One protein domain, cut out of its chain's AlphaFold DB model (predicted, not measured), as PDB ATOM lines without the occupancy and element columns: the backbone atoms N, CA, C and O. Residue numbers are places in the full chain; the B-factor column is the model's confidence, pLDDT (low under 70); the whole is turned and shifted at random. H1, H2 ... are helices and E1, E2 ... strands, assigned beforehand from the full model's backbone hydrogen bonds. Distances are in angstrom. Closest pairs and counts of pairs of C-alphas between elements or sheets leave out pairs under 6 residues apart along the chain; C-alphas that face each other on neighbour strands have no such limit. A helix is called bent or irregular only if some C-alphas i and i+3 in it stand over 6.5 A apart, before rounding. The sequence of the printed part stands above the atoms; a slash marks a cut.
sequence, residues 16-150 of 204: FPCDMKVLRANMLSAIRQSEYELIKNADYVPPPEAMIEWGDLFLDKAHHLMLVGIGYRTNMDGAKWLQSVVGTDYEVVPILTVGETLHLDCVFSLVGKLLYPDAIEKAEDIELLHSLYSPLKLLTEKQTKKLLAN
ATOM      1  N   PHE A  16     -14.427  44.701  36.660       66.94
ATOM      2  CA  PHE A  16     -12.999  44.861  36.392       66.94
ATOM      3  C   PHE A  16     -12.285  45.382  37.648       66.94
ATOM      4  O   PHE A  16     -12.737  46.378  38.218       66.94
ATOM      5  N   PRO A  17     -11.202  44.742  38.113       58.34
ATOM      6  CA  PRO A  17     -10.431  45.246  39.234       58.34
ATOM      7  C   PRO A  17      -9.348  46.224  38.777       58.34
ATOM      8  O   PRO A  17      -8.619  45.956  37.826       58.34
ATOM      9  N   CYS A  18      -9.218  47.335  39.495       62.84
ATOM     10  CA  CYS A  18      -8.134  48.302  39.359       62.84
ATOM     11  C   CYS A  18      -7.609  48.626  40.759       62.84
ATOM     12  O   CYS A  18      -8.358  49.153  41.579       62.84
ATOM     13  N   ASP A  19      -6.358  48.268  41.050       64.38
ATOM     14  CA  ASP A  19      -5.686  48.516  42.333       64.38
ATOM     15  C   ASP A  19      -6.557  48.165  43.555       64.38
ATOM     16  O   ASP A  19      -6.811  48.989  44.433       64.38
ATOM     17  N   MET A  20      -7.032  46.911  43.589       64.00
ATOM     18  CA  MET A  20      -7.923  46.340  44.618       64.00
ATOM     19  C   MET A  20      -9.362  46.882  44.655       64.00
ATOM     20  O   MET A  20     -10.141  46.424  45.491       64.00
ATOM     21  N   LYS A  21      -9.745  47.790  43.753       81.62
ATOM     22  CA  LYS A  21     -11.119  48.294  43.633       81.62
ATOM     23  C   LYS A  21     -11.871  47.590  42.517       81.62
ATOM     24  O   LYS A  21     -11.319  47.360  41.447       81.62
ATOM     25  N   VAL A  22     -13.139  47.288  42.740       85.12
ATOM     26  CA  VAL A  22     -14.029  46.596  41.810       85.12
ATOM     27  C   VAL A  22     -14.907  47.619  41.093       85.12
ATOM     28  O   VAL A  22     -15.750  48.270  41.709       85.12
ATOM     29  N   LEU A  23     -14.751  47.741  39.777       88.25
ATOM     30  CA  LEU A  23     -15.638  48.530  38.926       88.25
ATOM     31  C   LEU A  23     -16.734  47.615  38.384       88.25
ATOM     32  O   LEU A  23     -16.425  46.564  37.827       88.25
ATOM     33  N   ARG A  24     -18.008  47.996  38.516       89.94
ATOM     34  CA  ARG A  24     -19.145  47.222  37.983       89.94
ATOM     35  C   ARG A  24     -19.454  47.594  36.534       89.94
ATOM     36  O   ARG A  24     -19.376  48.761  36.172       89.94
ATOM     37  N   ALA A  25     -19.823  46.612  35.716       90.25
ATOM     38  CA  ALA A  25     -20.292  46.866  34.353       90.25
ATOM     39  C   ALA A  25     -21.696  47.488  34.325       90.25
ATOM     40  O   ALA A  25     -22.482  47.303  35.254       90.25
ATOM     41  N   ASN A  26     -22.045  48.120  33.208       90.69
ATOM     42  CA  ASN A  26     -23.416  48.499  32.868       90.69
ATOM     43  C   ASN A  26     -23.763  47.893  31.510       90.69
ATOM     44  O   ASN A  26     -23.403  48.429  30.462       90.69
ATOM     45  N   MET A  27     -24.383  46.715  31.544       87.38
ATOM     46  CA  MET A  27     -24.648  45.922  30.347       87.38
ATOM     47  C   MET A  27     -25.867  46.453  29.596       87.38
ATOM     48  O   MET A  27     -26.963  46.544  30.154       87.38
ATOM     49  N   LEU A  28     -25.696  46.692  28.294       85.31
ATOM     50  CA  LEU A  28     -26.771  47.154  27.413       85.31
ATOM     51  C   LEU A  28     -27.899  46.115  27.268       85.31
ATOM     52  O   LEU A  28     -29.077  46.455  27.173       85.31
ATOM     53  N   SER A  29     -27.549  44.825  27.228       83.19
ATOM     54  CA  SER A  29     -28.507  43.758  26.924       83.19
ATOM     55  C   SER A  29     -29.406  43.409  28.114       83.19
ATOM     56  O   SER A  29     -28.931  42.951  29.153       83.19
ATOM     57  N   ALA A  30     -30.726  43.516  27.924       82.31
ATOM     58  CA  ALA A  30     -31.729  43.254  28.960       82.31
ATOM     59  C   ALA A  30     -31.642  41.844  29.574       82.31
ATOM     60  O   ALA A  30     -31.845  41.681  30.775       82.31
ATOM     61  N   ILE A  31     -31.296  40.814  28.784       81.56
ATOM     62  CA  ILE A  31     -31.164  39.436  29.300       81.56
ATOM     63  C   ILE A  31     -30.021  39.299  30.312       81.56
ATOM     64  O   ILE A  31     -30.036  38.394  31.141       81.56
ATOM     65  N   ARG A  32     -29.063  40.224  30.260       79.44
ATOM     66  CA  ARG A  32     -27.890  40.263  31.125       79.44
ATOM     67  C   ARG A  32     -28.050  41.252  32.265       79.44
ATOM     68  O   ARG A  32     -27.220  41.294  33.151       79.44
ATOM     69  N   GLN A  33     -29.118  42.039  32.316       77.12
ATOM     70  CA  GLN A  33     -29.289  43.003  33.406       77.12
ATOM     71  C   GLN A  33     -29.459  42.323  34.766       77.12
ATOM     72  O   GLN A  33     -29.011  42.861  35.768       77.12
ATOM     73  N   SER A  34     -30.001  41.101  34.830       79.56
ATOM     74  CA  SER A  34     -30.019  40.340  36.088       79.56
ATOM     75  C   SER A  34     -28.620  39.973  36.590       79.56
ATOM     76  O   SER A  34     -28.452  39.676  37.770       79.56
ATOM     77  N   GLU A  35     -27.615  39.982  35.708       79.50
ATOM     78  CA  GLU A  35     -26.218  39.741  36.061       79.50
ATOM     79  C   GLU A  35     -25.658  40.889  36.925       79.50
ATOM     80  O   GLU A  35     -24.926  40.668  37.891       79.50
ATOM     81  N   TYR A  36     -26.091  42.122  36.654       73.94
ATOM     82  CA  TYR A  36     -25.702  43.320  37.401       73.94
ATOM     83  C   TYR A  36     -25.905  43.177  38.921       73.94
ATOM     84  O   TYR A  36     -25.052  43.578  39.713       73.94
ATOM     85  N   GLU A  37     -26.997  42.525  39.329       73.75
ATOM     86  CA  GLU A  37     -27.387  42.343  40.733       73.75
ATOM     87  C   GLU A  37     -26.532  41.314  41.498       73.75
ATOM     88  O   GLU A  37     -26.613  41.228  42.731       73.75
ATOM     89  N   LEU A  38     -25.700  40.523  40.805       82.19
ATOM     90  CA  LEU A  38     -24.811  39.559  41.466       82.19
ATOM     91  C   LEU A  38     -23.554  40.225  42.044       82.19
ATOM     92  O   LEU A  38     -22.995  39.711  43.015       82.19
ATOM     93  N   ILE A  39     -23.134  41.378  41.512       81.31
ATOM     94  CA  ILE A  39     -22.009  42.159  42.046       81.31
ATOM     95  C   ILE A  39     -22.554  43.309  42.897       81.31
ATOM     96  O   ILE A  39     -22.840  44.405  42.411       81.31
ATOM     97  N   LYS A  40     -22.715  43.039  44.195       77.12
ATOM     98  CA  LYS A  40     -23.343  43.976  45.143       77.12
ATOM     99  C   LYS A  40     -22.384  45.007  45.741       77.12
ATOM    100  O   LYS A  40     -22.814  46.112  46.044       77.12
ATOM    101  N   ASN A  41     -21.104  44.662  45.877       82.75
ATOM    102  CA  ASN A  41     -20.108  45.459  46.604       82.75
ATOM    103  C   ASN A  41     -19.009  45.974  45.666       82.75
ATOM    104  O   ASN A  41     -17.830  45.737  45.907       82.75
ATOM    105  N   ALA A  42     -19.402  46.601  44.559       86.44
ATOM    106  CA  ALA A  42     -18.453  47.294  43.697       86.44
ATOM    107  C   ALA A  42     -18.113  48.666  44.290       86.44
ATOM    108  O   ALA A  42     -19.008  49.377  44.744       86.44
ATOM    109  N   ASP A  43     -16.837  49.040  44.252       90.31
ATOM    110  CA  ASP A  43     -16.356  50.349  44.696       90.31
ATOM    111  C   ASP A  43     -16.843  51.471  43.777       90.31
ATOM    112  O   ASP A  43     -17.117  52.582  44.232       90.31
ATOM    113  N   TYR A  44     -16.991  51.169  42.484       91.12
ATOM    114  CA  TYR A  44     -17.491  52.113  41.493       91.12
ATOM    115  C   TYR A  44     -18.630  51.526  40.681       91.12
ATOM    116  O   TYR A  44     -18.574  50.396  40.185       91.12
ATOM    117  N   VAL A  45     -19.655  52.355  40.512       91.75
ATOM    118  CA  VAL A  45     -20.858  52.036  39.759       91.75
ATOM    119  C   VAL A  45     -21.021  53.077  38.651       91.75
ATOM    120  O   VAL A  45     -21.045  54.271  38.959       91.75
ATOM    121  N   PRO A  46     -21.123  52.656  37.384       93.00
ATOM    122  CA  PRO A  46     -21.381  53.560  36.272       93.00
ATOM    123  C   PRO A  46     -22.780  54.182  36.368       93.00
ATOM    124  O   PRO A  46     -23.721  53.509  36.803       93.00
ATOM    125  N   PRO A  47     -22.947  55.453  35.962       94.56
ATOM    126  CA  PRO A  47     -24.266  56.048  35.821       94.56
ATOM    127  C   PRO A  47     -25.046  55.397  34.657       94.56
ATOM    128  O   PRO A  47     -24.443  54.737  33.804       94.56
ATOM    129  N   PRO A  48     -26.382  55.563  34.594       93.44
ATOM    130  CA  PRO A  48     -27.231  54.877  33.618       93.44
ATOM    131  C   PRO A  48     -26.851  55.095  32.153       93.44
ATOM    132  O   PRO A  48     -27.092  54.211  31.349       93.44
ATOM    133  N   GLU A  49     -26.279  56.238  31.792       95.50
ATOM    134  CA  GLU A  49     -25.838  56.570  30.434       95.50
ATOM    135  C   GLU A  49     -24.496  55.932  30.048       95.50
ATOM    136  O   GLU A  49     -24.218  55.735  28.865       95.50
ATOM    137  N   ALA A  50     -23.671  55.576  31.034       95.81
ATOM    138  CA  ALA A  50     -22.360  54.984  30.826       95.81
ATOM    139  C   ALA A  50     -22.511  53.476  30.605       95.81
ATOM    140  O   ALA A  50     -22.493  52.701  31.561       95.81
ATOM    141  N   MET A  51     -22.680  53.065  29.347       94.62
ATOM    142  CA  MET A  51     -22.686  51.654  28.955       94.62
ATOM    143  C   MET A  51     -21.247  51.160  28.891       94.62
ATOM    144  O   MET A  51     -20.434  51.727  28.159       94.62
ATOM    145  N   ILE A  52     -20.931  50.112  29.647       92.56
ATOM    146  CA  ILE A  52     -19.579  49.557  29.696       92.56
ATOM    147  C   ILE A  52     -19.610  48.060  29.988       92.56
ATOM    148  O   ILE A  52     -20.186  47.615  30.985       92.56
ATOM    149  N   GLU A  53     -18.965  47.281  29.122       92.06
ATOM    150  CA  GLU A  53     -18.746  45.848  29.294       92.06
ATOM    151  C   GLU A  53     -17.249  45.528  29.211       92.06
ATOM    152  O   GLU A  53     -16.550  45.908  28.280       92.06
ATOM    153  N   TRP A  54     -16.730  44.765  30.171       89.50
ATOM    154  CA  TRP A  54     -15.279  44.568  30.318       89.50
ATOM    155  C   TRP A  54     -14.616  43.706  29.223       89.50
ATOM    156  O   TRP A  54     -13.388  43.609  29.166       89.50
ATOM    157  N   GLY A  55     -15.409  43.106  28.327       91.00
ATOM    158  CA  GLY A  55     -14.907  42.505  27.084       91.00
ATOM    159  C   GLY A  55     -14.272  43.546  26.151       91.00
ATOM    160  O   GLY A  55     -13.349  43.229  25.406       91.00
ATOM    161  N   ASP A  56     -14.693  44.809  26.259       94.50
ATOM    162  CA  ASP A  56     -14.152  45.930  25.486       94.50
ATOM    163  C   ASP A  56     -12.879  46.540  26.075       94.50
ATOM    164  O   ASP A  56     -12.258  47.388  25.441       94.50
ATOM    165  N   LEU A  57     -12.476  46.138  27.277       93.50
ATOM    166  CA  LEU A  57     -11.444  46.836  28.031       93.50
ATOM    167  C   LEU A  57     -10.120  46.068  28.043       93.50
ATOM    168  O   LEU A  57     -10.088  44.928  28.503       93.50
ATOM    169  N   PHE A  58      -9.008  46.699  27.666       91.88
ATOM    170  CA  PHE A  58      -7.652  46.193  27.903       91.88
ATOM    171  C   PHE A  58      -6.850  47.167  28.760       91.88
ATOM    172  O   PHE A  58      -6.666  48.319  28.386       91.88
ATOM    173  N   LEU A  59      -6.323  46.680  29.884       89.94
ATOM    174  CA  LEU A  59      -5.374  47.427  30.701       89.94
ATOM    175  C   LEU A  59      -3.944  47.134  30.253       89.94
ATOM    176  O   LEU A  59      -3.503  45.982  30.275       89.94
ATOM    177  N   ASP A  60      -3.217  48.191  29.929       90.88
ATOM    178  CA  ASP A  60      -1.806  48.162  29.596       90.88
ATOM    179  C   ASP A  60      -1.006  48.931  30.649       90.88
ATOM    180  O   ASP A  60      -0.795  50.143  30.568       90.88
ATOM    181  N   LYS A  61      -0.539  48.193  31.659       87.94
ATOM    182  CA  LYS A  61       0.263  48.759  32.748       87.94
ATOM    183  C   LYS A  61       1.625  49.279  32.279       87.94
ATOM    184  O   LYS A  61       2.186  50.133  32.948       87.94
ATOM    185  N   ALA A  62       2.171  48.767  31.172       87.88
ATOM    186  CA  ALA A  62       3.487  49.186  30.692       87.88
ATOM    187  C   ALA A  62       3.430  50.572  30.042       87.88
ATOM    188  O   ALA A  62       4.345  51.371  30.224       87.88
ATOM    189  N   HIS A  63       2.345  50.858  29.321       92.38
ATOM    190  CA  HIS A  63       2.135  52.149  28.666       92.38
ATOM    191  C   HIS A  63       1.259  53.116  29.476       92.38
ATOM    192  O   HIS A  63       1.048  54.237  29.030       92.38
ATOM    193  N   HIS A  64       0.761  52.711  30.652       93.19
ATOM    194  CA  HIS A  64      -0.226  53.470  31.432       93.19
ATOM    195  C   HIS A  64      -1.497  53.800  30.626       93.19
ATOM    196  O   HIS A  64      -2.074  54.878  30.758       93.19
ATOM    197  N   LEU A  65      -1.960  52.841  29.815       95.50
ATOM    198  CA  LEU A  65      -3.143  52.994  28.966       95.50
ATOM    199  C   LEU A  65      -4.260  52.029  29.369       95.50
ATOM    200  O   LEU A  65      -4.023  50.891  29.780       95.50
ATOM    201  N   MET A  66      -5.497  52.464  29.160       95.06
ATOM    202  CA  MET A  66      -6.679  51.613  29.125       95.06
ATOM    203  C   MET A  66      -7.334  51.739  27.757       95.06
ATOM    204  O   MET A  66      -7.983  52.739  27.467       95.06
ATOM    205  N   LEU A  67      -7.178  50.719  26.917       97.19
ATOM    206  CA  LEU A  67      -7.865  50.675  25.630       97.19
ATOM    207  C   LEU A  67      -9.315  50.255  25.855       97.19
ATOM    208  O   LEU A  67      -9.565  49.262  26.546       97.19
ATOM    209  N   VAL A  68     -10.254  50.984  25.261       97.38
ATOM    210  CA  VAL A  68     -11.689  50.734  25.421       97.38
ATOM    211  C   VAL A  68     -12.359  50.682  24.059       97.38
ATOM    212  O   VAL A  68     -12.424  51.687  23.361       97.38
ATOM    213  N   GLY A  69     -12.881  49.515  23.689       97.44
ATOM    214  CA  GLY A  69     -13.730  49.357  22.513       97.44
ATOM    215  C   GLY A  69     -14.996  50.200  22.633       97.44
ATOM    216  O   GLY A  69     -15.707  50.098  23.628       97.44
ATOM    217  N   ILE A  70     -15.282  51.020  21.627       97.44
ATOM    218  CA  ILE A  70     -16.490  51.842  21.541       97.44
ATOM    219  C   ILE A  70     -17.307  51.370  20.350       97.44
ATOM    220  O   ILE A  70     -16.832  51.419  19.220       97.44
ATOM    221  N   GLY A  71     -18.540  50.937  20.600       94.56
ATOM    222  CA  GLY A  71     -19.405  50.394  19.560       94.56
ATOM    223  C   GLY A  71     -20.676  49.799  20.144       94.56
ATOM    224  O   GLY A  71     -21.483  50.506  20.747       94.56
ATOM    225  N   TYR A  72     -20.866  48.492  19.964       93.25
ATOM    226  CA  TYR A  72     -22.145  47.841  20.241       93.25
ATOM    227  C   TYR A  72     -22.499  47.722  21.734       93.25
ATOM    228  O   TYR A  72     -23.667  47.860  22.095       93.25
ATOM    229  N   ARG A  73     -21.524  47.439  22.612       92.50
ATOM    230  CA  ARG A  73     -21.773  47.162  24.046       92.50
ATOM    231  C   ARG A  73     -21.250  48.221  25.005       92.50
ATOM    232  O   ARG A  73     -21.839  48.402  26.068       92.50
ATOM    233  N   THR A  74     -20.201  48.930  24.613       95.38
ATOM    234  CA  THR A  74     -19.600  50.019  25.383       95.38
ATOM    235  C   THR A  74     -19.692  51.310  24.579       95.38
ATOM    236  O   THR A  74     -19.412  51.320  23.379       95.38
ATOM    237  N   ASN A  75     -20.109  52.400  25.225       96.81
ATOM    238  CA  ASN A  75     -20.278  53.702  24.578       96.81
ATOM    239  C   ASN A  75     -19.242  54.728  25.066       96.81
ATOM    240  O   ASN A  75     -18.498  54.504  26.022       96.81
ATOM    241  N   MET A  76     -19.208  55.889  24.404       97.69
ATOM    242  CA  MET A  76     -18.283  56.969  24.765       97.69
ATOM    243  C   MET A  76     -18.475  57.480  26.195       97.69
ATOM    244  O   MET A  76     -17.501  57.888  26.823       97.69
ATOM    245  N   ASP A  77     -19.699  57.467  26.724       98.31
ATOM    246  CA  ASP A  77     -19.948  57.896  28.103       98.31
ATOM    247  C   ASP A  77     -19.404  56.879  29.117       98.31
ATOM    248  O   ASP A  77     -18.884  57.281  30.156       98.31
ATOM    249  N   GLY A  78     -19.382  55.588  28.769       97.06
ATOM    250  CA  GLY A  78     -18.661  54.539  29.489       97.06
ATOM    251  C   GLY A  78     -17.160  54.812  29.582       97.06
ATOM    252  O   GLY A  78     -16.596  54.764  30.675       97.06
ATOM    253  N   ALA A  79     -16.517  55.174  28.469       97.62
ATOM    254  CA  ALA A  79     -15.093  55.522  28.464       97.62
ATOM    255  C   ALA A  79     -14.786  56.799  29.263       97.62
ATOM    256  O   ALA A  79     -13.833  56.826  30.041       97.62
ATOM    257  N   LYS A  80     -15.613  57.847  29.142       98.19
ATOM    258  CA  LYS A  80     -15.460  59.077  29.944       98.19
ATOM    259  C   LYS A  80     -15.636  58.809  31.434       98.19
ATOM    260  O   LYS A  80     -14.866  59.318  32.247       98.19
ATOM    261  N   TRP A  81     -16.644  58.016  31.796       97.19
ATOM    262  CA  TRP A  81     -16.851  57.603  33.177       97.19
ATOM    263  C   TRP A  81     -15.632  56.840  33.693       97.19
ATOM    264  O   TRP A  81     -15.114  57.181  34.754       97.19
ATOM    265  N   LEU A  82     -15.110  55.885  32.920       95.88
ATOM    266  CA  LEU A  82     -13.907  55.153  33.300       95.88
ATOM    267  C   LEU A  82     -12.717  56.093  33.530       95.88
ATOM    268  O   LEU A  82     -12.062  55.977  34.561       95.88
ATOM    269  N   GLN A  83     -12.488  57.061  32.635       96.94
ATOM    270  CA  GLN A  83     -11.433  58.066  32.805       96.94
ATOM    271  C   GLN A  83     -11.598  58.843  34.116       96.94
ATOM    272  O   GLN A  83     -10.619  59.090  34.814       96.94
ATOM    273  N   SER A  84     -12.834  59.196  34.487       96.12
ATOM    274  CA  SER A  84     -13.107  59.886  35.755       96.12
ATOM    275  C   SER A  84     -12.797  59.032  36.989       96.12
ATOM    276  O   SER A  84     -12.427  59.575  38.029       96.12
ATOM    277  N   VAL A  85     -12.921  57.704  36.876       93.94
ATOM    278  CA  VAL A  85     -12.634  56.757  37.962       93.94
ATOM    279  C   VAL A  85     -11.132  56.547  38.130       93.94
ATOM    280  O   VAL A  85     -10.646  56.556  39.260       93.94
ATOM    281  N   VAL A  86     -10.401  56.361  37.026       92.00
ATOM    282  CA  VAL A  86      -8.949  56.097  37.057       92.00
ATOM    283  C   VAL A  86      -8.102  57.365  37.149       92.00
ATOM    284  O   VAL A  86      -6.897  57.293  37.375       92.00
ATOM    285  N   GLY A  87      -8.717  58.542  37.010       91.81
ATOM    286  CA  GLY A  87      -8.046  59.823  37.197       91.81
ATOM    287  C   GLY A  87      -6.883  59.994  36.223       91.81
ATOM    288  O   GLY A  87      -7.079  59.939  35.015       91.81
ATOM    289  N   THR A  88      -5.684  60.228  36.748       93.19
ATOM    290  CA  THR A  88      -4.452  60.400  35.959       93.19
ATOM    291  C   THR A  88      -3.549  59.168  35.977       93.19
ATOM    292  O   THR A  88      -2.457  59.224  35.421       93.19
ATOM    293  N   ASP A  89      -3.967  58.082  36.633       91.00
ATOM    294  CA  ASP A  89      -3.148  56.869  36.758       91.00
ATOM    295  C   ASP A  89      -3.029  56.134  35.416       91.00
ATOM    296  O   ASP A  89      -2.005  55.503  35.130       91.00
ATOM    297  N   TYR A  90      -4.072  56.258  34.586       94.56
ATOM    298  CA  TYR A  90      -4.143  55.711  33.238       94.56
ATOM    299  C   TYR A  90      -4.844  56.675  32.276       94.56
ATOM    300  O   TYR A  90      -5.836  57.322  32.626       94.56
ATOM    301  N   GLU A  91      -4.370  56.712  31.034       97.44
ATOM    302  CA  GLU A  91      -5.080  57.342  29.922       97.44
ATOM    303  C   GLU A  91      -6.066  56.343  29.304       97.44
ATOM    304  O   GLU A  91      -5.691  55.247  28.881       97.44
ATOM    305  N   VAL A  92      -7.344  56.712  29.255       97.69
ATOM    306  CA  VAL A  92      -8.398  55.920  28.623       97.69
ATOM    307  C   VAL A  92      -8.463  56.268  27.143       97.69
ATOM    308  O   VAL A  92      -8.881  57.360  26.759       97.69
ATOM    309  N   VAL A  93      -8.091  55.303  26.310       98.19
ATOM    310  CA  VAL A  93      -8.005  55.447  24.858       98.19
ATOM    311  C   VAL A  93      -9.182  54.715  24.204       98.19
ATOM    312  O   VAL A  93      -9.217  53.478  24.212       98.19
ATOM    313  N   PRO A  94     -10.162  55.439  23.638       98.12
ATOM    314  CA  PRO A  94     -11.264  54.823  22.912       98.12
ATOM    315  C   PRO A  94     -10.787  54.261  21.565       98.12
ATOM    316  O   PRO A  94     -10.092  54.947  20.824       98.12
ATOM    317  N   ILE A  95     -11.215  53.043  21.234       98.19
ATOM    318  CA  ILE A  95     -10.980  52.364  19.954       98.19
ATOM    319  C   ILE A  95     -12.342  52.102  19.313       98.19
ATOM    320  O   ILE A  95     -13.127  51.318  19.849       98.19
ATOM    321  N   LEU A  96     -12.658  52.759  18.196       97.38
ATOM    322  CA  LEU A  96     -13.982  52.633  17.581       97.38
ATOM    323  C   LEU A  96     -14.089  51.324  16.797       97.38
ATOM    324  O   LEU A  96     -13.254  51.030  15.941       97.38
ATOM    325  N   THR A  97     -15.129  50.541  17.078       96.44
ATOM    326  CA  THR A  97     -15.383  49.256  16.423       96.44
ATOM    327  C   THR A  97     -16.544  49.342  15.438       96.44
ATOM    328  O   THR A  97     -17.510  50.079  15.628       96.44
ATOM    329  N   VAL A  98     -16.458  48.571  14.355       92.44
ATOM    330  CA  VAL A  98     -17.445  48.604  13.270       92.44
ATOM    331  C   VAL A  98     -18.704  47.821  13.648       92.44
ATOM    332  O   VAL A  98     -18.632  46.647  14.027       92.44
ATOM    333  N   GLY A  99     -19.867  48.443  13.433       86.19
ATOM    334  CA  GLY A  99     -21.175  47.783  13.400       86.19
ATOM    335  C   GLY A  99     -21.504  46.986  14.664       86.19
ATOM    336  O   GLY A  99     -21.505  47.518  15.769       86.19
ATOM    337  N   GLU A 100     -21.803  45.697  14.488       82.50
ATOM    338  CA  GLU A 100     -22.165  44.768  15.569       82.50
ATOM    339  C   GLU A 100     -20.957  43.986  16.119       82.50
ATOM    340  O   GLU A 100     -21.113  42.880  16.640       82.50
ATOM    341  N   THR A 101     -19.735  44.525  16.003       88.31
ATOM    342  CA  THR A 101     -18.573  43.945  16.696       88.31
ATOM    343  C   THR A 101     -18.876  43.893  18.191       88.31
ATOM    344  O   THR A 101     -18.994  44.928  18.844       88.31
ATOM    345  N   LEU A 102     -19.049  42.675  18.715       87.94
ATOM    346  CA  LEU A 102     -19.626  42.467  20.042       87.94
ATOM    347  C   LEU A 102     -18.762  43.081  21.143       87.94
ATOM    348  O   LEU A 102     -19.288  43.827  21.962       87.94
ATOM    349  N   HIS A 103     -17.464  42.762  21.128       93.88
ATOM    350  CA  HIS A 103     -16.458  43.286  22.049       93.88
ATOM    351  C   HIS A 103     -15.092  43.423  21.369       93.88
ATOM    352  O   HIS A 103     -14.757  42.636  20.475       93.88
ATOM    353  N   LEU A 104     -14.259  44.354  21.843       95.62
ATOM    354  CA  LEU A 104     -12.880  44.531  21.369       95.62
ATOM    355  C   LEU A 104     -12.045  43.248  21.512       95.62
ATOM    356  O   LEU A 104     -11.265  42.910  20.623       95.62
ATOM    357  N   ASP A 105     -12.233  42.470  22.580       94.19
ATOM    358  CA  ASP A 105     -11.494  41.219  22.784       94.19
ATOM    359  C   ASP A 105     -11.879  40.050  21.860       94.19
ATOM    360  O   ASP A 105     -11.230  38.994  21.872       94.19
ATOM    361  N   CYS A 106     -12.911  40.220  21.035       93.56
ATOM    362  CA  CYS A 106     -13.242  39.285  19.965       93.56
ATOM    363  C   CYS A 106     -12.333  39.483  18.742       93.56
ATOM    364  O   CYS A 106     -12.133  38.547  17.963       93.56
ATOM    365  N   VAL A 107     -11.767  40.684  18.588       95.12
ATOM    366  CA  VAL A 107     -11.057  41.128  17.379       95.12
ATOM    367  C   VAL A 107      -9.614  41.545  17.651       95.12
ATOM    368  O   VAL A 107      -8.802  41.550  16.730       95.12
ATOM    369  N   PHE A 108      -9.264  41.824  18.905       96.38
ATOM    370  CA  PHE A 108      -7.936  42.250  19.323       96.38
ATOM    371  C   PHE A 108      -7.414  41.413  20.495       96.38
ATOM    372  O   PHE A 108      -8.148  41.023  21.401       96.38
ATOM    373  N   SER A 109      -6.112  41.129  20.476       93.38
ATOM    374  CA  SER A 109      -5.402  40.467  21.565       93.38
ATOM    375  C   SER A 109      -4.082  41.168  21.827       93.38
ATOM    376  O   SER A 109      -3.132  40.993  21.064       93.38
ATOM    377  N   LEU A 110      -3.995  41.880  22.951       89.81
ATOM    378  CA  LEU A 110      -2.744  42.478  23.419       89.81
ATOM    379  C   LEU A 110      -1.651  41.410  23.609       89.81
ATOM    380  O   LEU A 110      -0.532  41.531  23.121       89.81
ATOM    381  N   VAL A 111      -2.003  40.312  24.277       86.50
ATOM    382  CA  VAL A 111      -1.056  39.255  24.667       86.50
ATOM    383  C   VAL A 111      -0.711  38.312  23.518       86.50
ATOM    384  O   VAL A 111       0.415  37.832  23.426       86.50
ATOM    385  N   GLY A 112      -1.670  38.046  22.628       87.81
ATOM    386  CA  GLY A 112      -1.439  37.255  21.423       87.81
ATOM    387  C   GLY A 112      -0.845  38.059  20.273       87.81
ATOM    388  O   GLY A 112      -0.491  37.459  19.258       87.81
ATOM    389  N   LYS A 113      -0.773  39.391  20.411       91.88
ATOM    390  CA  LYS A 113      -0.468  40.332  19.331       91.88
ATOM    391  C   LYS A 113      -1.311  40.040  18.085       91.88
ATOM    392  O   LYS A 113      -0.778  39.864  16.991       91.88
ATOM    393  N   LEU A 114      -2.624  39.906  18.266       95.00
ATOM    394  CA  LEU A 114      -3.579  39.587  17.196       95.00
ATOM    395  C   LEU A 114      -4.506  40.773  16.953       95.00
ATOM    396  O   LEU A 114      -4.953  41.395  17.913       95.00
ATOM    397  N   LEU A 115      -4.831  41.042  15.692       96.88
ATOM    398  CA  LEU A 115      -5.785  42.083  15.316       96.88
ATOM    399  C   LEU A 115      -6.588  41.653  14.089       96.88
ATOM    400  O   LEU A 115      -6.015  41.164  13.119       96.88
ATOM    401  N   TYR A 116      -7.901  41.859  14.107       97.31
ATOM    402  CA  TYR A 116      -8.728  41.877  12.907       97.31
ATOM    403  C   TYR A 116      -9.032  43.334  12.524       97.31
ATOM    404  O   TYR A 116      -9.882  43.948  13.167       97.31
ATOM    405  N   PRO A 117      -8.326  43.907  11.532       96.81
ATOM    406  CA  PRO A 117      -8.380  45.342  11.259       96.81
ATOM    407  C   PRO A 117      -9.744  45.804  10.733       96.81
ATOM    408  O   PRO A 117     -10.178  46.883  11.104       96.81
ATOM    409  N   ASP A 118     -10.463  44.980   9.962       96.81
ATOM    410  CA  ASP A 118     -11.763  45.378   9.387       96.81
ATOM    411  C   ASP A 118     -12.872  45.561  10.443       96.81
ATOM    412  O   ASP A 118     -13.966  46.019  10.121       96.81
ATOM    413  N   ALA A 119     -12.621  45.170  11.698       96.50
ATOM    414  CA  ALA A 119     -13.527  45.430  12.813       96.50
ATOM    415  C   ALA A 119     -13.248  46.759  13.532       96.50
ATOM    416  O   ALA A 119     -13.971  47.092  14.469       96.50
ATOM    417  N   ILE A 120     -12.222  47.506  13.115       97.62
ATOM    418  CA  ILE A 120     -11.868  48.823  13.650       97.62
ATOM    419  C   ILE A 120     -12.303  49.888  12.640       97.62
ATOM    420  O   ILE A 120     -12.008  49.783  11.452       97.62
ATOM    421  N   GLU A 121     -13.045  50.892  13.101       96.69
ATOM    422  CA  GLU A 121     -13.691  51.881  12.227       96.69
ATOM    423  C   GLU A 121     -12.696  52.903  11.669       96.69
ATOM    424  O   GLU A 121     -12.787  53.301  10.508       96.69
ATOM    425  N   LYS A 122     -11.741  53.327  12.498       96.56
ATOM    426  CA  LYS A 122     -10.783  54.384  12.175       96.56
ATOM    427  C   LYS A 122      -9.419  53.811  11.822       96.56
ATOM    428  O   LYS A 122      -8.881  52.969  12.540       96.56
ATOM    429  N   ALA A 123      -8.828  54.321  10.744       96.50
ATOM    430  CA  ALA A 123      -7.476  53.943  10.345       96.50
ATOM    431  C   ALA A 123      -6.443  54.361  11.403       96.50
ATOM    432  O   ALA A 123      -5.507  53.614  11.673       96.50
ATOM    433  N   GLU A 124      -6.657  55.500  12.061       97.56
ATOM    434  CA  GLU A 124      -5.778  56.025  13.106       97.56
ATOM    435  C   GLU A 124      -5.734  55.099  14.330       97.56
ATOM    436  O   GLU A 124      -4.675  54.907  14.925       97.56
ATOM    437  N   ASP A 125      -6.859  54.459  14.670       97.50
ATOM    438  CA  ASP A 125      -6.922  53.483  15.763       97.50
ATOM    439  C   ASP A 125      -6.113  52.220  15.404       97.50
ATOM    440  O   ASP A 125      -5.401  51.664  16.240       97.50
ATOM    441  N   ILE A 126      -6.156  51.784  14.138       97.25
ATOM    442  CA  ILE A 126      -5.341  50.665  13.637       97.25
ATOM    443  C   ILE A 126      -3.849  51.028  13.686       97.25
ATOM    444  O   ILE A 126      -3.033  50.232  14.160       97.25
ATOM    445  N   GLU A 127      -3.485  52.225  13.224       96.94
ATOM    446  CA  GLU A 127      -2.111  52.736  13.261       96.94
ATOM    447  C   GLU A 127      -1.581  52.834  14.692       96.94
ATOM    448  O   GLU A 127      -0.459  52.393  14.964       96.94
ATOM    449  N   LEU A 128      -2.401  53.322  15.626       96.62
ATOM    450  CA  LEU A 128      -2.078  53.367  17.046       96.62
ATOM    451  C   LEU A 128      -1.768  51.966  17.581       96.62
ATOM    452  O   LEU A 128      -0.690  51.750  18.138       96.62
ATOM    453  N   LEU A 129      -2.657  50.993  17.358       96.75
ATOM    454  CA  LEU A 129      -2.445  49.610  17.798       96.75
ATOM    455  C   LEU A 129      -1.168  49.007  17.196       96.75
ATOM    456  O   LEU A 129      -0.421  48.314  17.892       96.75
ATOM    457  N   HIS A 130      -0.879  49.287  15.924       96.00
ATOM    458  CA  HIS A 130       0.372  48.867  15.300       96.00
ATOM    459  C   HIS A 130       1.590  49.528  15.945       96.00
ATOM    460  O   HIS A 130       2.570  48.834  16.207       96.00
ATOM    461  N   SER A 131       1.539  50.828  16.233       95.56
ATOM    462  CA  SER A 131       2.658  51.546  16.852       95.56
ATOM    463  C   SER A 131       2.980  51.030  18.258       95.56
ATOM    464  O   SER A 131       4.150  50.845  18.585       95.56
ATOM    465  N   LEU A 132       1.952  50.714  19.051       94.44
ATOM    466  CA  LEU A 132       2.098  50.226  20.421       94.44
ATOM    467  C   LEU A 132       2.540  48.756  20.477       94.44
ATOM    468  O   LEU A 132       3.328  48.371  21.341       94.44
ATOM    469  N   TYR A 133       2.033  47.912  19.571       93.12
ATOM    470  CA  TYR A 133       2.074  46.454  19.757       93.12
ATOM    471  C   TYR A 133       2.738  45.666  18.631       93.12
ATOM    472  O   TYR A 133       2.647  44.434  18.606       93.12
ATOM    473  N   SER A 134       3.446  46.336  17.718       90.44
ATOM    474  CA  SER A 134       4.138  45.673  16.610       90.44
ATOM    475  C   SER A 134       5.086  44.538  17.070       90.44
ATOM    476  O   SER A 134       5.718  44.615  18.133       90.44
ATOM    477  N   PRO A 135       5.218  43.452  16.283       91.50
ATOM    478  CA  PRO A 135       4.368  43.102  15.146       91.50
ATOM    479  C   PRO A 135       3.019  42.532  15.606       91.50
ATOM    480  O   PRO A 135       2.979  41.631  16.445       91.50
ATOM    481  N   LEU A 136       1.929  43.003  14.993       92.75
ATOM    482  CA  LEU A 136       0.598  42.404  15.119       92.75
ATOM    483  C   LEU A 136       0.356  41.419  13.974       92.75
ATOM    484  O   LEU A 136       0.571  41.735  12.803       92.75
ATOM    485  N   LYS A 137      -0.124  40.223  14.304       95.00
ATOM    486  CA  LYS A 137      -0.577  39.238  13.327       95.00
ATOM    487  C   LYS A 137      -2.039  39.491  12.986       95.00
ATOM    488  O   LYS A 137      -2.911  39.422  13.852       95.00
ATOM    489  N   LEU A 138      -2.290  39.724  11.702       96.31
ATOM    490  CA  LEU A 138      -3.631  39.996  11.208       96.31
ATOM    491  C   LEU A 138      -4.460  38.709  11.139       96.31
ATOM    492  O   LEU A 138      -4.005  37.676  10.636       96.31
ATOM    493  N   LEU A 139      -5.673  38.775  11.675       95.88
ATOM    494  CA  LEU A 139      -6.675  37.725  11.583       95.88
ATOM    495  C   LEU A 139      -7.519  37.914  10.322       95.88
ATOM    496  O   LEU A 139      -7.710  39.019   9.833       95.88
ATOM    497  N   THR A 140      -8.048  36.810   9.812       96.06
ATOM    498  CA  THR A 140      -9.115  36.812   8.802       96.06
ATOM    499  C   THR A 140     -10.483  36.808   9.478       96.06
ATOM    500  O   THR A 140     -10.617  36.298  10.590       96.06
ATOM    501  N   GLU A 141     -11.533  37.224   8.770       93.81
ATOM    502  CA  GLU A 141     -12.920  37.140   9.253       93.81
ATOM    503  C   GLU A 141     -13.279  35.733   9.789       93.81
ATOM    504  O   GLU A 141     -13.863  35.574  10.863       93.81
ATOM    505  N   LYS A 142     -12.859  34.672   9.082       93.88
ATOM    506  CA  LYS A 142     -13.081  33.272   9.495       93.88
ATOM    507  C   LYS A 142     -12.392  32.926  10.818       93.88
ATOM    508  O   LYS A 142     -12.886  32.080  11.562       93.88
ATOM    509  N   GLN A 143     -11.227  33.508  11.083       93.88
ATOM    510  CA  GLN A 143     -10.513  33.339  12.347       93.88
ATOM    511  C   GLN A 143     -11.174  34.158  13.458       93.88
ATOM    512  O   GLN A 143     -11.365  33.638  14.553       93.88
ATOM    513  N   THR A 144     -11.604  35.382  13.168       91.88
ATOM    514  CA  THR A 144     -12.343  36.234  14.106       91.88
ATOM    515  C   THR A 144     -13.642  35.577  14.571       91.88
ATOM    516  O   THR A 144     -13.879  35.478  15.769       91.88
ATOM    517  N   LYS A 145     -14.421  34.981  13.656       91.06
ATOM    518  CA  LYS A 145     -15.643  34.209  13.978       91.06
ATOM    519  C   LYS A 145     -15.402  32.995  14.884       91.06
ATOM    520  O   LYS A 145     -16.340  32.439  15.441       91.06
ATOM    521  N   LYS A 146     -14.150  32.552  15.026       92.00
ATOM    522  CA  LYS A 146     -13.742  31.490  15.959       92.00
ATOM    523  C   LYS A 146     -13.176  32.036  17.274       92.00
ATOM    524  O   LYS A 146     -12.629  31.253  18.049       92.00
ATOM    525  N   LEU A 147     -13.266  33.349  17.493       92.25
ATOM    526  CA  LEU A 147     -12.787  34.066  18.674       92.25
ATOM    527  C   LEU A 147     -11.307  33.789  18.981       92.25
ATOM    528  O   LEU A 147     -10.915  33.606  20.130       92.25
ATOM    529  N   LEU A 148     -10.455  33.737  17.947       93.00
ATOM    530  CA  LEU A 148      -9.032  33.407  18.132       93.00
ATOM    531  C   LEU A 148      -8.223  34.508  18.830       93.00
ATOM    532  O   LEU A 148      -7.160  34.206  19.367       93.00
ATOM    533  N   ALA A 149      -8.713  35.752  18.834       93.12
ATOM    534  CA  ALA A 149      -8.133  36.854  19.603       93.12
ATOM    535  C   ALA A 149      -8.429  36.754  21.113       93.12
ATOM    536  O   ALA A 149      -7.689  37.301  21.934       93.12
ATOM    537  N   ASN A 150      -9.469  36.001  21.482       93.62
ATOM    538  CA  ASN A 150      -9.977  35.898  22.842       93.62
ATOM    539  C   ASN A 150      -9.088  34.953  23.673       93.62
ATOM    540  O   ASN A 150      -9.402  33.786  23.904       93.62
TER     541      ASN A 150
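This is residues 16 to 150 of the 204 residues of an uncharacterized protein of Candidatus Micrarchaeota archaeon (UniProt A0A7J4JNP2). A short three-stranded sheet, E3, E4 and E5, has helix H2 covering one face; the small hairpin of E1 and E2 and the helix H1 lie toward one end of the longest axis, H3 and H4 toward the other. Long stretches without a named element, residues 37 to 56 and 97 to 122, join these parts. The printed part has 135 residues, with four named helices and five named strands in the order E1 E2 H1 E3 E4 H2 E5 H3 H4. The larger sheet runs E3 E4 E5 and is mixed; the class is mixed, helices and strands, with under half of the residues in named elements. The whole is compact, with a radius of gyration of the C-alphas of 14.7 A and spans of 39 by 34 by 22 A.

Find C-alpha 16 at (-12.999, 44.861, 36.392), where E1, residues 16 to 18, begins its 6.7 A. E2 is residues 21 to 24, 9.9 A, and H1 is residues 30 to 36, 10.4 A; H1 is irregular, but only just, with C-alphas 31 and 34 6.9 A apart. Next come E3, residues 57 to 60, 9.9 A, and E4, residues 65 to 70, 15.3 A. H2 starts at C-alpha 76 (-18.283, 56.969, 24.765) and runs to residue 86, 15.5 A. E5 is residues 91 to 96, 15.9 A, H3 residues 123 to 133, 15.4 A, and H4 residues 141 to 144, 5.0 A, ending at C-alpha 144 (-12.343, 36.234, 14.106).

Look first at the inner strand E4. It is parallel to E5, at 28 degrees, with N 66 and O 91 2.8 A apart, and forms a hairpin with antiparallel E3, with N 58 and O 67 2.9 A apart. E4, H2 and E5 make a strand-helix-strand unit, two parallel neighbour strands with a helix between, and its crossover is right-handed. H2 is on one face of the sheet in two layers, over E4 and E5 at a height over the sheet of 8.9 A; it runs along the strands, at 13 degrees to E5 on the local plane, and the closest C-alphas of H2 and E5 are those of Gln 83 and Val 92, 5.6 A. H3 only grazes the sheet with residues 123 to 129; Ile 95 and Asp 125 have the closest C-alphas of E5 and H3, 5.9 A. E1 and E2 form an antiparallel hairpin, with N 18 and O 21 2.9 A apart. Arg 24 and Tyr 36 have the closest C-alphas of E2 and H1, 7.7 A. H1 and H4 are not on the sheet, and H3 and H4 are apart. In H2 and H3 every O i to N i+4 pair is within hydrogen-bond range; H1 has 0 of 3, but 3 of 4 O i to N i+3 pairs, and H4 is too short for an i+4 pair.

The two C-alphas farthest apart, those of Lys 40 and Pro 135, are 40.8 A apart. The printed part has no cut. The links H1 to E3 and E5 to H3 are long; within the second, residues 108 to 109 pair antiparallel with 114 to 115, which pair parallel with 137 to 138. The mean pLDDT of the printed part is 91.1; look for values under 70 at residues 16 to 20.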